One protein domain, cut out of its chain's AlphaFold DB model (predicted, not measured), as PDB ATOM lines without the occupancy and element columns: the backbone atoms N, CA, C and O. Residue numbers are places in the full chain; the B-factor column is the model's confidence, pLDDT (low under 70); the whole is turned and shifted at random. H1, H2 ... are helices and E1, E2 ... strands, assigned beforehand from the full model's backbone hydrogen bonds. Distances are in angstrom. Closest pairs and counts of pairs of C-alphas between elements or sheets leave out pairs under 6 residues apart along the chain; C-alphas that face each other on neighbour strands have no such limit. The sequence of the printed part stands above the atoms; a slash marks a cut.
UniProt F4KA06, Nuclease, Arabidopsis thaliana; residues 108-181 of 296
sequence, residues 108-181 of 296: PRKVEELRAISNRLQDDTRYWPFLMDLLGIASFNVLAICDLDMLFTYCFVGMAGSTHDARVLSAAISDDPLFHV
ATOM      1  N   PRO A 108     162.636 189.013 155.311       64.24
ATOM      2  CA  PRO A 108     161.617 190.060 155.324       64.24
ATOM      3  C   PRO A 108     161.213 190.493 153.918       64.24
ATOM      4  O   PRO A 108     162.064 190.625 153.033       64.24
ATOM      5  N   ARG A 109     159.914 190.746 153.730       63.70
ATOM      6  CA  ARG A 109     159.342 191.132 152.431       63.70
ATOM      7  C   ARG A 109     159.809 192.517 152.003       63.70
ATOM      8  O   ARG A 109     159.983 192.759 150.809       63.70
ATOM      9  N   LYS A 110     160.025 193.430 152.958       63.22
ATOM     10  CA  LYS A 110     160.426 194.810 152.675       63.22
ATOM     11  C   LYS A 110     161.903 195.019 153.007       63.22
ATOM     12  O   LYS A 110     162.396 194.692 154.083       63.22
ATOM     13  N   VAL A 111     162.632 195.643 152.079       58.10
ATOM     14  CA  VAL A 111     164.041 196.034 152.288       58.10
ATOM     15  C   VAL A 111     164.171 197.069 153.414       58.10
ATOM     16  O   VAL A 111     165.201 197.136 154.083       58.10
ATOM     17  N   GLU A 112     163.128 197.865 153.653       58.39
ATOM     18  CA  GLU A 112     163.071 198.826 154.759       58.39
ATOM     19  C   GLU A 112     163.095 198.144 156.129       58.39
ATOM     20  O   GLU A 112     163.793 198.624 157.019       58.39
ATOM     21  N   GLU A 113     162.421 196.999 156.283       55.37
ATOM     22  CA  GLU A 113     162.439 196.209 157.523       55.37
ATOM     23  C   GLU A 113     163.861 195.719 157.812       55.37
ATOM     24  O   GLU A 113     164.360 195.886 158.921       55.37
ATOM     25  N   LEU A 114     164.582 195.249 156.788       52.61
ATOM     26  CA  LEU A 114     165.999 194.883 156.915       52.61
ATOM     27  C   LEU A 114     166.881 196.061 157.364       52.61
ATOM     28  O   LEU A 114     167.763 195.882 158.206       52.61
ATOM     29  N   ARG A 115     166.649 197.273 156.841       51.17
ATOM     30  CA  ARG A 115     167.417 198.473 157.233       51.17
ATOM     31  C   ARG A 115     167.081 198.950 158.642       51.17
ATOM     32  O   ARG A 115     167.986 199.323 159.384       51.17
ATOM     33  N   ALA A 116     165.803 198.923 159.019       54.94
ATOM     34  CA  ALA A 116     165.354 199.324 160.350       54.94
ATOM     35  C   ALA A 116     165.979 198.448 161.441       54.94
ATOM     36  O   ALA A 116     166.324 198.945 162.513       54.94
ATOM     37  N   ILE A 117     166.178 197.161 161.148       53.85
ATOM     38  CA  ILE A 117     166.809 196.233 162.080       53.85
ATOM     39  C   ILE A 117     168.320 196.475 162.183       53.85
ATOM     40  O   ILE A 117     168.853 196.544 163.291       53.85
ATOM     41  N   SER A 118     169.001 196.672 161.047       50.06
ATOM     42  CA  SER A 118     170.443 196.955 161.025       50.06
ATOM     43  C   SER A 118     170.807 198.220 161.807       50.06
ATOM     44  O   SER A 118     171.834 198.240 162.475       50.06
ATOM     45  N   ASN A 119     169.979 199.266 161.749       52.51
ATOM     46  CA  ASN A 119     170.301 200.547 162.383       52.51
ATOM     47  C   ASN A 119     170.047 200.562 163.899       52.51
ATOM     48  O   ASN A 119     170.652 201.359 164.599       52.51
ATOM     49  N   ARG A 120     169.160 199.704 164.422       52.49
ATOM     50  CA  ARG A 120     168.806 199.703 165.855       52.49
ATOM     51  C   ARG A 120     169.755 198.901 166.736       52.49
ATOM     52  O   ARG A 120     169.828 199.161 167.929       52.49
ATOM     53  N   LEU A 121     170.440 197.913 166.167       52.19
ATOM     54  CA  LEU A 121     171.283 196.994 166.935       52.19
ATOM     55  C   LEU A 121     172.768 197.360 166.888       52.19
ATOM     56  O   LEU A 121     173.506 196.917 167.759       52.19
ATOM     57  N   GLN A 122     173.197 198.192 165.930       53.00
ATOM     58  CA  GLN A 122     174.601 198.603 165.791       53.00
ATOM     59  C   GLN A 122     175.145 199.377 167.003       53.00
ATOM     60  O   GLN A 122     176.348 199.314 167.250       53.00
ATOM     61  N   ASP A 123     174.280 200.025 167.790       56.88
ATOM     62  CA  ASP A 123     174.698 200.847 168.931       56.88
ATOM     63  C   ASP A 123     174.611 200.131 170.300       56.88
ATOM     64  O   ASP A 123     175.197 200.613 171.272       56.88
ATOM     65  N   ASP A 124     173.954 198.961 170.420       56.50
ATOM     66  CA  ASP A 124     173.858 198.244 171.709       56.50
ATOM     67  C   ASP A 124     174.920 197.142 171.856       56.50
ATOM     68  O   ASP A 124     174.730 195.967 171.521       56.50
ATOM     69  N   THR A 125     176.045 197.534 172.452       58.25
ATOM     70  CA  THR A 125     177.173 196.654 172.808       58.25
ATOM     71  C   THR A 125     176.807 195.446 173.679       58.25
ATOM     72  O   THR A 125     177.571 194.480 173.700       58.25
ATOM     73  N   ARG A 126     175.669 195.448 174.389       57.01
ATOM     74  CA  ARG A 126     175.273 194.331 175.271       57.01
ATOM     75  C   ARG A 126     174.699 193.153 174.497       57.01
ATOM     76  O   ARG A 126     174.912 192.012 174.898       57.01
ATOM     77  N   TYR A 127     173.992 193.420 173.403       52.42
ATOM     78  CA  TYR A 127     173.322 192.392 172.601       52.42
ATOM     79  C   TYR A 127     174.072 192.071 171.311       52.42
ATOM     80  O   TYR A 127     173.969 190.947 170.821       52.42
ATOM     81  N   TRP A 128     174.872 193.018 170.807       48.85
ATOM     82  CA  TRP A 128     175.646 192.874 169.573       48.85
ATOM     83  C   TRP A 128     176.456 191.568 169.469       48.85
ATOM     84  O   TRP A 128     176.395 190.936 168.412       48.85
ATOM     85  N   PRO A 129     177.144 191.084 170.527       51.26
ATOM     86  CA  PRO A 129     177.898 189.832 170.444       51.26
ATOM     87  C   PRO A 129     177.005 188.592 170.279       51.26
ATOM     88  O   PRO A 129     177.333 187.705 169.506       51.26
ATOM     89  N   PHE A 130     175.844 188.544 170.940       47.26
ATOM     90  CA  PHE A 130     174.922 187.397 170.865       47.26
ATOM     91  C   PHE A 130     174.172 187.313 169.531       47.26
ATOM     92  O   PHE A 130     173.624 186.272 169.178       47.26
ATOM     93  N   LEU A 131     174.137 188.421 168.795       45.77
ATOM     94  CA  LEU A 131     173.426 188.571 167.530       45.77
ATOM     95  C   LEU A 131     174.275 188.180 166.308       45.77
ATOM     96  O   LEU A 131     173.748 188.038 165.206       45.77
ATOM     97  N   MET A 132     175.589 188.035 166.489       45.16
ATOM     98  CA  MET A 132     176.569 187.963 165.402       45.16
ATOM     99  C   MET A 132     176.988 186.538 165.007       45.16
ATOM    100  O   MET A 132     177.498 186.348 163.904       45.16
ATOM    101  N   ASP A 133     176.719 185.523 165.829       46.06
ATOM    102  CA  ASP A 133     177.449 184.244 165.758       46.06
ATOM    103  C   ASP A 133     176.991 183.228 164.696       46.06
ATOM    104  O   ASP A 133     177.474 182.096 164.698       46.06
ATOM    105  N   LEU A 134     176.141 183.593 163.727       42.17
ATOM    106  CA  LEU A 134     175.930 182.678 162.590       42.17
ATOM    107  C   LEU A 134     175.703 183.318 161.222       42.17
ATOM    108  O   LEU A 134     176.099 182.722 160.225       42.17
ATOM    109  N   LEU A 135     175.139 184.524 161.132       47.38
ATOM    110  CA  LEU A 135     174.881 185.154 159.828       47.38
ATOM    111  C   LEU A 135     175.057 186.681 159.803       47.38
ATOM    112  O   LEU A 135     174.923 187.272 158.738       47.38
ATOM    113  N   GLY A 136     175.342 187.346 160.932       47.25
ATOM    114  CA  GLY A 136     175.313 188.818 161.005       47.25
ATOM    115  C   GLY A 136     173.944 189.423 160.654       47.25
ATOM    116  O   GLY A 136     173.833 190.620 160.390       47.25
ATOM    117  N   ILE A 137     172.907 188.586 160.621       55.48
ATOM    118  CA  ILE A 137     171.537 188.943 160.298       55.48
ATOM    119  C   ILE A 137     170.777 188.890 161.609       55.48
ATOM    120  O   ILE A 137     170.833 187.904 162.339       55.48
ATOM    121  N   ALA A 138     170.087 189.977 161.910       58.28
ATOM    122  CA  ALA A 138     169.248 190.027 163.075       58.28
ATOM    123  C   ALA A 138     168.200 188.920 163.089       58.28
ATOM    124  O   ALA A 138     167.737 188.475 162.041       58.28
ATOM    125  N   SER A 139     167.821 188.494 164.292       68.96
ATOM    126  CA  SER A 139     166.703 187.576 164.448       68.96
ATOM    127  C   SER A 139     165.464 188.160 163.771       68.96
ATOM    128  O   SER A 139     165.267 189.380 163.747       68.96
ATOM    129  N   PHE A 140     164.633 187.286 163.215       72.78
ATOM    130  CA  PHE A 140     163.314 187.644 162.716       72.78
ATOM    131  C   PHE A 140     162.271 186.887 163.512       72.78
ATOM    132  O   PHE A 140     162.487 185.734 163.879       72.78
ATOM    133  N   ASN A 141     161.146 187.541 163.763       80.12
ATOM    134  CA  ASN A 141     159.978 186.868 164.298       80.12
ATOM    135  C   ASN A 141     159.152 186.309 163.127       80.12
ATOM    136  O   ASN A 141     158.988 186.983 162.100       80.12
ATOM    137  N   VAL A 142     158.677 185.073 163.269       84.29
ATOM    138  CA  VAL A 142     157.861 184.373 162.272       84.29
ATOM    139  C   VAL A 142     156.532 184.038 162.924       84.29
ATOM    140  O   VAL A 142     156.486 183.296 163.901       84.29
ATOM    141  N   LEU A 143     155.449 184.570 162.367       88.86
ATOM    142  CA  LEU A 143     154.106 184.142 162.730       88.86
ATOM    143  C   LEU A 143     153.732 182.969 161.833       88.86
ATOM    144  O   LEU A 143     153.810 183.080 160.612       88.86
ATOM    145  N   ALA A 144     153.284 181.872 162.422       90.61
ATOM    146  CA  ALA A 144     152.780 180.735 161.677       90.61
ATOM    147  C   ALA A 144     151.424 180.306 162.238       90.61
ATOM    148  O   ALA A 144     151.204 180.346 163.447       90.61
ATOM    149  N   ILE A 145     150.518 179.914 161.348       89.99
ATOM    150  CA  ILE A 145     149.215 179.350 161.690       89.99
ATOM    151  C   ILE A 145     149.224 177.914 161.198       89.99
ATOM    152  O   ILE A 145     149.561 177.650 160.041       89.99
ATOM    153  N   CYS A 146     148.846 176.994 162.072       88.81
ATOM    154  CA  CYS A 146     148.648 175.602 161.721       88.81
ATOM    155  C   CYS A 146     147.182 175.204 161.870       88.81
ATOM    156  O   CYS A 146     146.422 175.819 162.624       88.81
ATOM    157  N   ASP A 147     146.785 174.176 161.132       84.56
ATOM    158  CA  ASP A 147     145.571 173.439 161.449       84.56
ATOM    159  C   ASP A 147     145.780 172.560 162.702       84.56
ATOM    160  O   ASP A 147     146.783 172.654 163.416       84.56
ATOM    161  N   LEU A 148     144.798 171.720 163.011       81.22
ATOM    162  CA  LEU A 148     144.829 170.861 164.200       81.22
ATOM    163  C   LEU A 148     145.805 169.704 164.094       81.22
ATOM    164  O   LEU A 148     146.294 169.218 165.115       81.22
ATOM    165  N   ASP A 149     146.083 169.289 162.863       74.71
ATOM    166  CA  ASP A 149     147.049 168.251 162.547       74.71
ATOM    167  C   ASP A 149     148.484 168.810 162.592       74.71
ATOM    168  O   ASP A 149     149.450 168.092 162.323       74.71
ATOM    169  N   MET A 150     148.629 170.074 163.024       77.97
ATOM    170  CA  MET A 150     149.877 170.829 163.144       77.97
ATOM    171  C   MET A 150     150.549 171.087 161.793       77.97
ATOM    172  O   MET A 150     151.749 171.368 161.744       77.97
ATOM    173  N   LEU A 151     149.791 171.033 160.695       80.02
ATOM    174  CA  LEU A 151     150.277 171.426 159.380       80.02
ATOM    175  C   LEU A 151     150.160 172.941 159.242       80.02
ATOM    176  O   LEU A 151     149.098 173.525 159.462       80.02
ATOM    177  N   PHE A 152     151.259 173.596 158.875       85.24
ATOM    178  CA  PHE A 152     151.251 175.035 158.632       85.24
ATOM    179  C   PHE A 152     150.389 175.368 157.411       85.24
ATOM    180  O   PHE A 152     150.652 174.905 156.304       85.24
ATOM    181  N   THR A 153     149.381 176.210 157.615       87.35
ATOM    182  CA  THR A 153     148.487 176.717 156.564       87.35
ATOM    183  C   THR A 153     148.829 178.148 156.164       87.35
ATOM    184  O   THR A 153     148.418 178.613 155.103       87.35
ATOM    185  N   TYR A 154     149.602 178.845 156.998       89.65
ATOM    186  CA  TYR A 154     150.057 180.204 156.750       89.65
ATOM    187  C   TYR A 154     151.353 180.495 157.513       89.65
ATOM    188  O   TYR A 154     151.488 180.113 158.675       89.65
ATOM    189  N   CYS A 155     152.270 181.227 156.879       87.77
ATOM    190  CA  CYS A 155     153.501 181.721 157.493       87.77
ATOM    191  C   CYS A 155     153.750 183.174 157.069       87.77
ATOM    192  O   CYS A 155     153.840 183.481 155.881       87.77
ATOM    193  N   PHE A 156     153.945 184.059 158.043       86.29
ATOM    194  CA  PHE A 156     154.385 185.435 157.854       86.29
ATOM    195  C   PHE A 156     155.796 185.603 158.413       86.29
ATOM    196  O   PHE A 156     156.016 185.582 159.624       86.29
ATOM    197  N   VAL A 157     156.752 185.807 157.512       80.75
ATOM    198  CA  VAL A 157     158.134 186.162 157.845       80.75
ATOM    199  C   VAL A 157     158.309 187.659 157.615       80.75
ATOM    200  O   VAL A 157     157.973 188.139 156.529       80.75
ATOM    201  N   GLY A 158     158.879 188.395 158.577       66.37
ATOM    202  CA  GLY A 158     159.424 189.711 158.222       66.37
ATOM    203  C   GLY A 158     159.504 190.814 159.261       66.37
ATOM    204  O   GLY A 158     159.688 191.957 158.873       66.37
ATOM    205  N   MET A 159     159.448 190.531 160.558       73.06
ATOM    206  CA  MET A 159     159.677 191.575 161.565       73.06
ATOM    207  C   MET A 159     160.946 191.286 162.359       73.06
ATOM    208  O   MET A 159     161.345 190.131 162.480       73.06
ATOM    209  N   ALA A 160     161.582 192.324 162.912       73.45
ATOM    210  CA  ALA A 160     162.721 192.167 163.821       73.45
ATOM    211  C   ALA A 160     162.378 191.160 164.927       73.45
ATOM    212  O   ALA A 160     161.261 191.203 165.440       73.45
ATOM    213  N   GLY A 161     163.315 190.325 165.362       73.62
ATOM    214  CA  GLY A 161     163.079 189.353 166.433       73.62
ATOM    215  C   GLY A 161     162.796 189.999 167.791       73.62
ATOM    216  O   GLY A 161     162.253 189.352 168.672       73.62
ATOM    217  N   SER A 162     163.094 191.291 167.949       73.62
ATOM    218  CA  SER A 162     162.683 192.101 169.104       73.62
ATOM    219  C   SER A 162     161.258 192.663 168.990       73.62
ATOM    220  O   SER A 162     160.817 193.409 169.860       73.62
ATOM    221  N   THR A 163     160.558 192.412 167.881       78.41
ATOM    222  CA  THR A 163     159.192 192.901 167.663       78.41
ATOM    223  C   THR A 163     158.225 192.065 168.482       78.41
ATOM    224  O   THR A 163     158.218 190.844 168.364       78.41
ATOM    225  N   HIS A 164     157.372 192.737 169.254       83.07
ATOM    226  CA  HIS A 164     156.319 192.085 170.023       83.07
ATOM    227  C   HIS A 164     155.391 191.264 169.116       83.07
ATOM    228  O   HIS A 164     154.912 191.774 168.101       83.07
ATOM    229  N   ASP A 165     155.081 190.038 169.523       85.39
ATOM    230  CA  ASP A 165     154.265 189.067 168.783       85.39
ATOM    231  C   ASP A 165     152.940 189.657 168.272       85.39
ATOM    232  O   ASP A 165     152.602 189.536 167.094       85.39
ATOM    233  N   ALA A 166     152.236 190.426 169.113       86.48
ATOM    234  CA  ALA A 166     150.995 191.108 168.719       86.48
ATOM    235  C   ALA A 166     151.171 192.078 167.534       86.48
ATOM    236  O   ALA A 166     150.268 192.227 166.711       86.48
ATOM    237  N   ARG A 167     152.339 192.721 167.413       87.15
ATOM    238  CA  ARG A 167     152.647 193.616 166.293       87.15
ATOM    239  C   ARG A 167     152.990 192.834 165.029       87.15
ATOM    240  O   ARG A 167     152.646 193.295 163.946       87.15
ATOM    241  N   VAL A 168     153.617 191.664 165.155       86.97
ATOM    242  CA  VAL A 168     153.836 190.748 164.022       86.97
ATOM    243  C   VAL A 168     152.495 190.268 163.474       86.97
ATOM    244  O   VAL A 168     152.272 190.343 162.270       86.97
ATOM    245  N   LEU A 169     151.568 189.877 164.354       89.24
ATOM    246  CA  LEU A 169     150.198 189.523 163.974       89.24
ATOM    247  C   LEU A 169     149.447 190.687 163.322       89.24
ATOM    248  O   LEU A 169     148.827 190.498 162.281       89.24
ATOM    249  N   SER A 170     149.526 191.895 163.888       88.78
ATOM    250  CA  SER A 170     148.901 193.074 163.277       88.78
ATOM    251  C   SER A 170     149.455 193.355 161.881       88.78
ATOM    252  O   SER A 170     148.681 193.643 160.976       88.78
ATOM    253  N   ALA A 171     150.775 193.250 161.698       88.29
ATOM    254  CA  ALA A 171     151.405 193.424 160.394       88.29
ATOM    255  C   ALA A 171     150.947 192.345 159.407       88.29
ATOM    256  O   ALA A 171     150.619 192.673 158.276       88.29
ATOM    257  N   ALA A 172     150.850 191.083 159.833       88.95
ATOM    258  CA  ALA A 172     150.355 190.002 158.987       88.95
ATOM    259  C   ALA A 172     148.916 190.251 158.501       88.95
ATOM    260  O   ALA A 172     148.655 190.154 157.308       88.95
ATOM    261  N   ILE A 173     148.011 190.654 159.400       89.68
ATOM    262  CA  ILE A 173     146.609 190.962 159.065       89.68
ATOM    263  C   ILE A 173     146.504 192.154 158.102       89.68
ATOM    264  O   ILE A 173     145.659 192.154 157.211       89.68
ATOM    265  N   SER A 174     147.318 193.196 158.300       88.42
ATOM    266  CA  SER A 174     147.232 194.434 157.514       88.42
ATOM    267  C   SER A 174     147.975 194.375 156.178       88.42
ATOM    268  O   SER A 174     147.488 194.922 155.190       88.42
ATOM    269  N   ASP A 175     149.149 193.742 156.141       85.94
ATOM    270  CA  ASP A 175     150.076 193.829 155.007       85.94
ATOM    271  C   ASP A 175     150.019 192.611 154.077       85.94
ATOM    272  O   ASP A 175     150.510 192.695 152.948       85.94
ATOM    273  N   ASP A 176     149.472 191.477 154.526       86.58
ATOM    274  CA  ASP A 176     149.465 190.240 153.748       86.58
ATOM    275  C   ASP A 176     148.056 189.851 153.273       86.58
ATOM    276  O   ASP A 176     147.254 189.361 154.068       86.58
ATOM    277  N   PRO A 177     147.747 189.974 151.970       87.72
ATOM    278  CA  PRO A 177     146.437 189.595 151.440       87.72
ATOM    279  C   PRO A 177     146.154 188.087 151.524       87.72
ATOM    280  O   PRO A 177     145.013 187.679 151.327       87.72
ATOM    281  N   LEU A 178     147.172 187.256 151.783       88.57
ATOM    282  CA  LEU A 178     147.016 185.815 151.996       88.57
ATOM    283  C   LEU A 178     146.635 185.463 153.442       88.57
ATOM    284  O   LEU A 178     146.401 184.292 153.734       88.57
ATOM    285  N   PHE A 179     146.598 186.437 154.357       89.33
ATOM    286  CA  PHE A 179     146.200 186.181 155.735       89.33
ATOM    287  C   PHE A 179     144.711 185.817 155.796       89.33
ATOM    288  O   PHE A 179     143.836 186.615 155.459       89.33
ATOM    289  N   HIS A 180     144.411 184.610 156.272       88.96
ATOM    290  CA  HIS A 180     143.038 184.170 156.482       88.96
ATOM    291  C   HIS A 180     142.543 184.655 157.845       88.96
ATOM    292  O   HIS A 180     142.988 184.182 158.884       88.96
ATOM    293  N   VAL A 181     141.611 185.606 157.853       88.73
ATOM    294  CA  VAL A 181     140.898 185.988 159.079       88.73
ATOM    295  C   VAL A 181     139.929 184.853 159.435       88.73
ATOM    296  O   VAL A 181     139.259 184.330 158.539       88.73
TER     297      VAL A 181
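This is residues 108 to 181 of the 296 residues of the protein "Nuclease" of Arabidopsis thaliana (UniProt F4KA06). A long hairpin of two strands, E1 and E2, has helix H3 packed on it. Helix H1 packs on the last part of E2 and leads to the short H2 at one end of the elongated whole, where residues 122 to 127 stick out, while the hairpin's turn makes the other end. The printed part has 74 residues, with three named helices and two named strands in the order H1, H2, E1, E2, H3; the sheet E1 - E2 is antiparallel and the class is mixed. The whole is loose, with a radius of gyration of the C-alphas of 14.1 A, and spans 41 by 25 by 19 A.

H1, residues 111 to 121, and H2, residues 128 to 131, are close but not clearly touching; their closest C-alphas, those of Leu 121 and Trp 128, are 6.6 A apart. E1, residues 140 to 146, and E2, residues 152 to 160, form a hairpin, antiparallel at 164 degrees, with N 143 and O 156 at 3.0 A and N 156 and O 143 at 2.8 A, within hydrogen-bond range. The closest C-alphas of H1 and E2, Ile 117 and Ala 160, are 6.0 A apart; H1 and E1 are apart. H3, residues 165 to 175, comes closest to E1 at the C-alphas of Leu 143 and Val 168, 6.7 A, and to E2 at those of Phe 156 and Ala 172, 6.2 A. Every O i to N i+4 pair is within hydrogen-bond range in H3, and 5 of 7 in H1; H2 is too short for such a pair.

H1 begins at C-alpha 111 (164.041, 196.034, 152.288) and is 16.4 A long. E1 is 19.0 A long and E2 21.3 A. H3, 15.2 A, ends at C-alpha 175 (150.076, 193.829, 155.007).

The two farthest C-alphas, Asp 123 and Asp 149, are 43.2 A apart. The printed part has no cut and no long link. Confidence is under 70 at residues 108 to 139 and 158.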